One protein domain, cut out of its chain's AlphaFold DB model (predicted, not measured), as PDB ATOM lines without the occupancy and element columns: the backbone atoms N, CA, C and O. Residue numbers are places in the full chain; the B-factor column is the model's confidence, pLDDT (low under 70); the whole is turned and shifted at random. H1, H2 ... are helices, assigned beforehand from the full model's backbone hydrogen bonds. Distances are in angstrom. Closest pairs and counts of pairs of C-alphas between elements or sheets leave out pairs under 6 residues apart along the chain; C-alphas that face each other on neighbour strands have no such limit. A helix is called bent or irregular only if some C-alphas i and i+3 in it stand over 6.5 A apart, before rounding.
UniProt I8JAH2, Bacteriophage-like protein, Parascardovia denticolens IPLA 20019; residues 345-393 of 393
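What this domain is: This is residues 345 to 393 of the 393 residues of the protein "Bacteriophage-like protein" of Parascardovia denticolens IPLA 20019 (UniProt I8JAH2). The two longer helices, H3 and H4, make a helical hairpin opened into a narrow V, while the short helices H1 and H2 sit at one end of the domain, with H1 packed slantwise on H3 and H2 packed on H1. H4 meets H3 with residues 377 to 380 alone, and beyond them it leads away from the body, so that residues 385 to 393 stick out as a free arm. The printed part has 49 residues with four named helices, in the order H1, H2, H3, H4, and no named strand; the class is all helix. The whole is compact, with a radius of gyration of the C-alphas of 10.7 A, and the C-alphas span 30 by 23 by 14 A.

Where its parts are: The printed part begins with H1, residues 345 to 350, whose first C-alpha, that of His 345, stands at (1.772, -22.725, -14.046). Residues 351 to 354 follow, and then H2, residues 355 to 360. Asp 361 is the one residue between H2 and H3. H3 takes in residues 362 to 372 and is 16.4 A long from first to last C-alpha; it begins at C-alpha 362, at (10.422, -35.236, -17.766). H3 is neither bent nor irregular, but only just: C-alphas 362 and 365 are 6.2 A apart. After residues 373 to 376 comes H4, residues 377 to 391, the longest helix, with 21.7 A from first to last C-alpha. H4 ends at C-alpha 391, at (8.047, -46.498, -11.479), and Ala 392 and Arg 393 follow it.

How they stand to each other: H1 and H2 touch, and their closest C-alphas, those of Gln 347 and Cys 358, are 5.7 A apart. These two helices run the same way at a steep tilt of 53 degrees. H1 also touches H3, where the closest C-alphas are those of Val 346 and Ala 364, 6.4 A apart. H1 and H3 run opposite ways at a steep tilt of 45 degrees. H2 and H3 are close but not clearly touching, with their closest C-alphas, those of Cys 358 and Ala 364, at 6.2 A. H3 and H4 are a helical hairpin and only just touch, with 3 pairs of C-alphas within 8 A; the closest are those of Val 367 and Ile 380, 6.9 A apart. They run opposite ways at a shallow tilt of 33 degrees, only just short of steep. The helix packing is mostly crossed, but only just: of the 3 touching pairs of helices, 1 is at a shallow tilt. H1 and H4 are close but not clearly touching, with the C-alphas of Ile 349 and Arg 381 the closest at 6.9 A, while H2 and H4 are apart. In H1 and H2 every backbone O i to N i+4 pair is within hydrogen-bond range; in H3 it is 6 of 7 pairs and in H4 8 of 11.

The domain as a whole: The two C-alphas farthest apart are those of Gly 374, between H3 and H4, and Arg 393, at 30.1 A. Without residues 385 to 393, of which 385 to 391 belong to H4, the body has 40 residues and spans 24 by 14 by 14 A, with a radius of gyration of 9.3 A. The printed part has no cut, and Arg 393 is the chain's last residue. The links from H1 to H2, from H2 to H3 and from H3 to H4 are tight, and no link is long. The mean pLDDT of the printed part is 73.1; residues 355, 357, 360 and 386 to 393 are under 70, which is low confidence in this predicted model.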
ATOM      1  N   HIS A 345       2.845 -21.777 -14.336       80.00
ATOM      2  CA  HIS A 345       1.772 -22.725 -14.046       80.00
ATOM      3  C   HIS A 345       2.299 -24.154 -13.875       80.00
ATOM      4  O   HIS A 345       2.059 -24.772 -12.842       80.00
ATOM      5  N   VAL A 346       3.097 -24.642 -14.829       82.12
ATOM      6  CA  VAL A 346       3.731 -25.972 -14.760       82.12
ATOM      7  C   VAL A 346       4.728 -26.036 -13.597       82.12
ATOM      8  O   VAL A 346       4.742 -27.017 -12.857       82.12
ATOM      9  N   GLN A 347       5.475 -24.950 -13.364       83.62
ATOM     10  CA  GLN A 347       6.357 -24.797 -12.200       83.62
ATOM     11  C   GLN A 347       5.604 -24.985 -10.875       83.62
ATOM     12  O   GLN A 347       6.062 -25.725 -10.010       83.62
ATOM     13  N   ARG A 348       4.418 -24.377 -10.730       86.88
ATOM     14  CA  ARG A 348       3.590 -24.493  -9.518       86.88
ATOM     15  C   ARG A 348       3.072 -25.912  -9.291       86.88
ATOM     16  O   ARG A 348       3.014 -26.352  -8.146       86.88
ATOM     17  N   ILE A 349       2.699 -26.616 -10.360       86.50
ATOM     18  CA  ILE A 349       2.196 -27.995 -10.284       86.50
ATOM     19  C   ILE A 349       3.312 -28.955  -9.857       86.50
ATOM     20  O   ILE A 349       3.075 -29.817  -9.014       86.50
ATOM     21  N   LEU A 350       4.524 -28.776 -10.392       84.56
ATOM     22  CA  LEU A 350       5.680 -29.628 -10.093       84.56
ATOM     23  C   LEU A 350       6.513 -29.176  -8.882       84.56
ATOM     24  O   LEU A 350       7.396 -29.908  -8.446       84.56
ATOM     25  N   GLY A 351       6.237 -27.996  -8.322       86.19
ATOM     26  CA  GLY A 351       6.928 -27.470  -7.142       86.19
ATOM     27  C   GLY A 351       8.314 -26.877  -7.418       86.19
ATOM     28  O   GLY A 351       9.124 -26.783  -6.498       86.19
ATOM     29  N   TYR A 352       8.597 -26.466  -8.655       82.75
ATOM     30  CA  TYR A 352       9.858 -25.811  -9.012       82.75
ATOM     31  C   TYR A 352       9.765 -24.294  -8.836       82.75
ATOM     32  O   TYR A 352       8.783 -23.675  -9.238       82.75
ATOM     33  N   ALA A 353      10.804 -23.695  -8.252       74.12
ATOM     34  CA  ALA A 353      10.921 -22.242  -8.120       74.12
ATOM     35  C   ALA A 353      11.466 -21.580  -9.397       74.12
ATOM     36  O   ALA A 353      11.118 -20.442  -9.695       74.12
ATOM     37  N   GLU A 354      12.294 -22.307 -10.153       72.38
ATOM     38  CA  GLU A 354      12.953 -21.816 -11.360       72.38
ATOM     39  C   GLU A 354      12.434 -22.528 -12.614       72.38
ATOM     40  O   GLU A 354      12.252 -23.750 -12.656       72.38
ATOM     41  N   ALA A 355      12.252 -21.759 -13.691       67.50
ATOM     42  CA  ALA A 355      11.785 -22.276 -14.977       67.50
ATOM     43  C   ALA A 355      12.745 -23.310 -15.582       67.50
ATOM     44  O   ALA A 355      12.304 -24.250 -16.243       67.50
ATOM     45  N   ALA A 356      14.049 -23.127 -15.359       70.62
ATOM     46  CA  ALA A 356      15.090 -24.009 -15.869       70.62
ATOM     47  C   ALA A 356      14.990 -25.412 -15.261       70.62
ATOM     48  O   ALA A 356      15.022 -26.385 -16.005       70.62
ATOM     49  N   ASP A 357      14.788 -25.518 -13.948       69.75
ATOM     50  CA  ASP A 357      14.677 -26.813 -13.268       69.75
ATOM     51  C   ASP A 357      13.396 -27.546 -13.679       69.75
ATOM     52  O   ASP A 357      13.418 -28.742 -13.967       69.75
ATOM     53  N   CYS A 358      12.299 -26.799 -13.828       76.50
ATOM     54  CA  CYS A 358      11.029 -27.319 -14.321       76.50
ATOM     55  C   CYS A 358      11.136 -27.872 -15.749       76.50
ATOM     56  O   CYS A 358      10.650 -28.959 -16.032       76.50
ATOM     57  N   LEU A 359      11.820 -27.165 -16.655       71.25
ATOM     58  CA  LEU A 359      12.022 -27.610 -18.042       71.25
ATOM     59  C   LEU A 359      12.820 -28.914 -18.158       71.25
ATOM     60  O   LEU A 359      12.723 -29.602 -19.179       71.25
ATOM     61  N   MET A 360      13.616 -29.228 -17.137       62.09
ATOM     62  CA  MET A 360      14.483 -30.400 -17.094       62.09
ATOM     63  C   MET A 360      13.802 -31.620 -16.461       62.09
ATOM     64  O   MET A 360      14.320 -32.729 -16.600       62.09
ATOM     65  N   ASP A 361      12.637 -31.452 -15.829       73.25
ATOM     66  CA  ASP A 361      11.824 -32.559 -15.330       73.25
ATOM     67  C   ASP A 361      11.034 -33.210 -16.487       73.25
ATOM     68  O   ASP A 361      10.215 -32.549 -17.137       73.25
ATOM     69  N   PRO A 362      11.206 -34.521 -16.758       73.00
ATOM     70  CA  PRO A 362      10.422 -35.236 -17.766       73.00
ATOM     71  C   PRO A 362       8.900 -35.137 -17.559       73.00
ATOM     72  O   PRO A 362       8.135 -35.263 -18.521       73.00
ATOM     73  N   ARG A 363       8.446 -34.904 -16.320       80.19
ATOM     74  CA  ARG A 363       7.035 -34.710 -15.959       80.19
ATOM     75  C   ARG A 363       6.484 -33.382 -16.477       80.19
ATOM     76  O   ARG A 363       5.292 -33.312 -16.758       80.19
ATOM     77  N   ALA A 364       7.317 -32.365 -16.702       79.81
ATOM     78  CA  ALA A 364       6.874 -31.035 -17.131       79.81
ATOM     79  C   ALA A 364       6.195 -31.027 -18.499       79.81
ATOM     80  O   ALA A 364       5.210 -30.321 -18.703       79.81
ATOM     81  N   TRP A 365       6.653 -31.875 -19.419       74.31
ATOM     82  CA  TRP A 365       6.006 -32.053 -20.721       74.31
ATOM     83  C   TRP A 365       4.665 -32.780 -20.627       74.31
ATOM     84  O   TRP A 365       3.767 -32.517 -21.420       74.31
ATOM     85  N   ARG A 366       4.518 -33.679 -19.649       79.12
ATOM     86  CA  ARG A 366       3.265 -34.399 -19.405       79.12
ATOM     87  C   ARG A 366       2.221 -33.482 -18.775       79.12
ATOM     88  O   ARG A 366       1.088 -33.456 -19.230       79.12
ATOM     89  N   VAL A 367       2.634 -32.693 -17.784       82.62
ATOM     90  CA  VAL A 367       1.796 -31.661 -17.163       82.62
ATOM     91  C   VAL A 367       1.370 -30.620 -18.190       82.62
ATOM     92  O   VAL A 367       0.199 -30.264 -18.232       82.62
ATOM     93  N   LEU A 368       2.288 -30.182 -19.058       80.81
ATOM     94  CA  LEU A 368       1.958 -29.287 -20.166       80.81
ATOM     95  C   LEU A 368       0.858 -29.874 -21.060       80.81
ATOM     96  O   LEU A 368      -0.117 -29.186 -21.330       80.81
ATOM     97  N   HIS A 369       0.991 -31.137 -21.471       76.69
ATOM     98  CA  HIS A 369       0.002 -31.801 -22.324       76.69
ATOM     99  C   HIS A 369      -1.371 -31.901 -21.649       76.69
ATOM    100  O   HIS A 369      -2.384 -31.617 -22.273       76.69
ATOM    101  N   TRP A 370      -1.422 -32.260 -20.365       80.06
ATOM    102  CA  TRP A 370      -2.689 -32.333 -19.633       80.06
ATOM    103  C   TRP A 370      -3.355 -30.965 -19.460       80.06
ATOM    104  O   TRP A 370      -4.571 -30.860 -19.587       80.06
ATOM    105  N   LEU A 371      -2.573 -29.907 -19.237       79.31
ATOM    106  CA  LEU A 371      -3.096 -28.539 -19.209       79.31
ATOM    107  C   LEU A 371      -3.604 -28.085 -20.586       79.31
ATOM    108  O   LEU A 371      -4.626 -27.409 -20.661       79.31
ATOM    109  N   GLU A 372      -2.917 -28.454 -21.671       75.56
ATOM    110  CA  GLU A 372      -3.363 -28.183 -23.046       75.56
ATOM    111  C   GLU A 372      -4.660 -28.936 -23.396       75.56
ATOM    112  O   GLU A 372      -5.493 -28.395 -24.122       75.56
ATOM    113  N   ASP A 373      -4.866 -30.125 -22.823       74.62
ATOM    114  CA  ASP A 373      -6.103 -30.912 -22.938       74.62
ATOM    115  C   ASP A 373      -7.247 -30.390 -22.038       74.62
ATOM    116  O   ASP A 373      -8.372 -30.888 -22.116       74.62
ATOM    117  N   GLY A 374      -6.986 -29.383 -21.196       76.25
ATOM    118  CA  GLY A 374      -7.973 -28.784 -20.293       76.25
ATOM    119  C   GLY A 374      -8.260 -29.598 -19.026       76.25
ATOM    120  O   GLY A 374      -9.324 -29.435 -18.428       76.25
ATOM    121  N   GLU A 375      -7.347 -30.483 -18.618       76.25
ATOM    122  CA  GLU A 375      -7.467 -31.240 -17.368       76.25
ATOM    123  C   GLU A 375      -7.272 -30.338 -16.135       76.25
ATOM    124  O   GLU A 375      -6.465 -29.407 -16.129       76.25
ATOM    125  N   ASP A 376      -8.015 -30.637 -15.066       83.75
ATOM    126  CA  ASP A 376      -7.975 -29.870 -13.817       83.75
ATOM    127  C   ASP A 376      -6.655 -30.075 -13.047       83.75
ATOM    128  O   ASP A 376      -6.118 -31.185 -12.981       83.75
ATOM    129  N   GLU A 377      -6.144 -29.009 -12.416       82.06
ATOM    130  CA  GLU A 377      -4.874 -29.036 -11.676       82.06
ATOM    131  C   GLU A 377      -4.836 -30.110 -10.581       82.06
ATOM    132  O   GLU A 377      -3.792 -30.730 -10.368       82.06
ATOM    133  N   GLN A 378      -5.947 -30.342  -9.879       79.94
ATOM    134  CA  GLN A 378      -6.007 -31.320  -8.796       79.94
ATOM    135  C   GLN A 378      -5.894 -32.745  -9.346       79.94
ATOM    136  O   GLN A 378      -5.101 -33.543  -8.847       79.94
ATOM    137  N   LYS A 379      -6.593 -33.025 -10.448       81.25
ATOM    138  CA  LYS A 379      -6.553 -34.322 -11.138       81.25
ATOM    139  C   LYS A 379      -5.184 -34.604 -11.766       81.25
ATOM    140  O   LYS A 379      -4.722 -35.748 -11.760       81.25
ATOM    141  N   ILE A 380      -4.502 -33.567 -12.261       85.62
ATOM    142  CA  ILE A 380      -3.116 -33.668 -12.739       85.62
ATOM    143  C   ILE A 380      -2.174 -34.075 -11.599       85.62
ATOM    144  O   ILE A 380      -1.341 -34.958 -11.794       85.62
ATOM    145  N   ARG A 381      -2.303 -33.466 -10.414       83.56
ATOM    146  CA  ARG A 381      -1.447 -33.777  -9.254       83.56
ATOM    147  C   ARG A 381      -1.680 -35.194  -8.739       83.56
ATOM    148  O   ARG A 381      -0.715 -35.925  -8.554       83.56
ATOM    149  N   GLU A 382      -2.938 -35.614  -8.629       83.19
ATOM    150  CA  GLU A 382      -3.297 -36.991  -8.261       83.19
ATOM    151  C   GLU A 382      -2.720 -38.014  -9.265       83.19
ATOM    152  O   GLU A 382      -2.131 -39.017  -8.869       83.19
ATOM    153  N   SER A 383      -2.769 -37.709 -10.570       82.12
ATOM    154  CA  SER A 383      -2.202 -38.562 -11.632       82.12
ATOM    155  C   SER A 383      -0.666 -38.610 -11.651       82.12
ATOM    156  O   SER A 383      -0.076 -39.553 -12.193       82.12
ATOM    157  N   LEU A 384       0.001 -37.575 -11.128       80.81
ATOM    158  CA  LEU A 384       1.453 -37.574 -10.934       80.81
ATOM    159  C   LEU A 384       1.832 -38.466  -9.748       80.81
ATOM    160  O   LEU A 384       2.718 -39.307  -9.907       80.81
ATOM    161  N   ASP A 385       1.123 -38.335  -8.626       72.38
ATOM    162  CA  ASP A 385       1.376 -39.096  -7.397       72.38
ATOM    163  C   ASP A 385       1.088 -40.601  -7.576       72.38
ATOM    164  O   ASP A 385       1.878 -41.442  -7.144       72.38
ATOM    165  N   GLU A 386       0.020 -40.976  -8.295       63.72
ATOM    166  CA  GLU A 386      -0.309 -42.387  -8.574       63.72
ATOM    167  C   GLU A 386       0.764 -43.108  -9.408       63.72
ATOM    168  O   GLU A 386       0.964 -44.316  -9.268       63.72
ATOM    169  N   ARG A 387       1.490 -42.383 -10.269       55.19
ATOM    170  CA  ARG A 387       2.487 -42.968 -11.182       55.19
ATOM    171  C   ARG A 387       3.918 -42.928 -10.668       55.19
ATOM    172  O   ARG A 387       4.738 -43.704 -11.161       55.19
ATOM    173  N   GLU A 388       4.235 -42.099  -9.677       54.47
ATOM    174  CA  GLU A 388       5.488 -42.265  -8.925       54.47
ATOM    175  C   GLU A 388       5.540 -43.637  -8.236       54.47
ATOM    176  O   GLU A 388       6.607 -44.248  -8.144       54.47
ATOM    177  N   TRP A 389       4.377 -44.182  -7.868       41.72
ATOM    178  CA  TRP A 389       4.240 -45.520  -7.294       41.72
ATOM    179  C   TRP A 389       4.442 -46.668  -8.306       41.72
ATOM    180  O   TRP A 389       4.877 -47.753  -7.918       41.72
ATOM    181  N   GLU A 390       4.184 -46.455  -9.604       40.78
ATOM    182  CA  GLU A 390       4.387 -47.473 -10.655       40.78
ATOM    183  C   GLU A 390       5.848 -47.593 -11.116       40.78
ATOM    184  O   GLU A 390       6.277 -48.675 -11.505       40.78
ATOM    185  N   VAL A 391       6.627 -46.506 -11.066       41.31
ATOM    186  CA  VAL A 391       8.047 -46.498 -11.479       41.31
ATOM    187  C   VAL A 391       8.977 -47.015 -10.368       41.31
ATOM    188  O   VAL A 391      10.094 -47.443 -10.646       41.31
ATOM    189  N   ALA A 392       8.516 -47.022  -9.115       39.59
ATOM    190  CA  ALA A 392       9.269 -47.514  -7.959       39.59
ATOM    191  C   ALA A 392       9.178 -49.043  -7.734       39.59
ATOM    192  O   ALA A 392       9.693 -49.528  -6.724       39.59
ATOM    193  N   ARG A 393       8.524 -49.801  -8.630       32.62
ATOM    194  CA  ARG A 393       8.230 -51.232  -8.457       32.62
ATOM    195  C   ARG A 393       8.991 -52.152  -9.404       32.62
ATOM    196  O   ARG A 393       9.152 -51.791 -10.589       32.62
TER     197      ARG A 393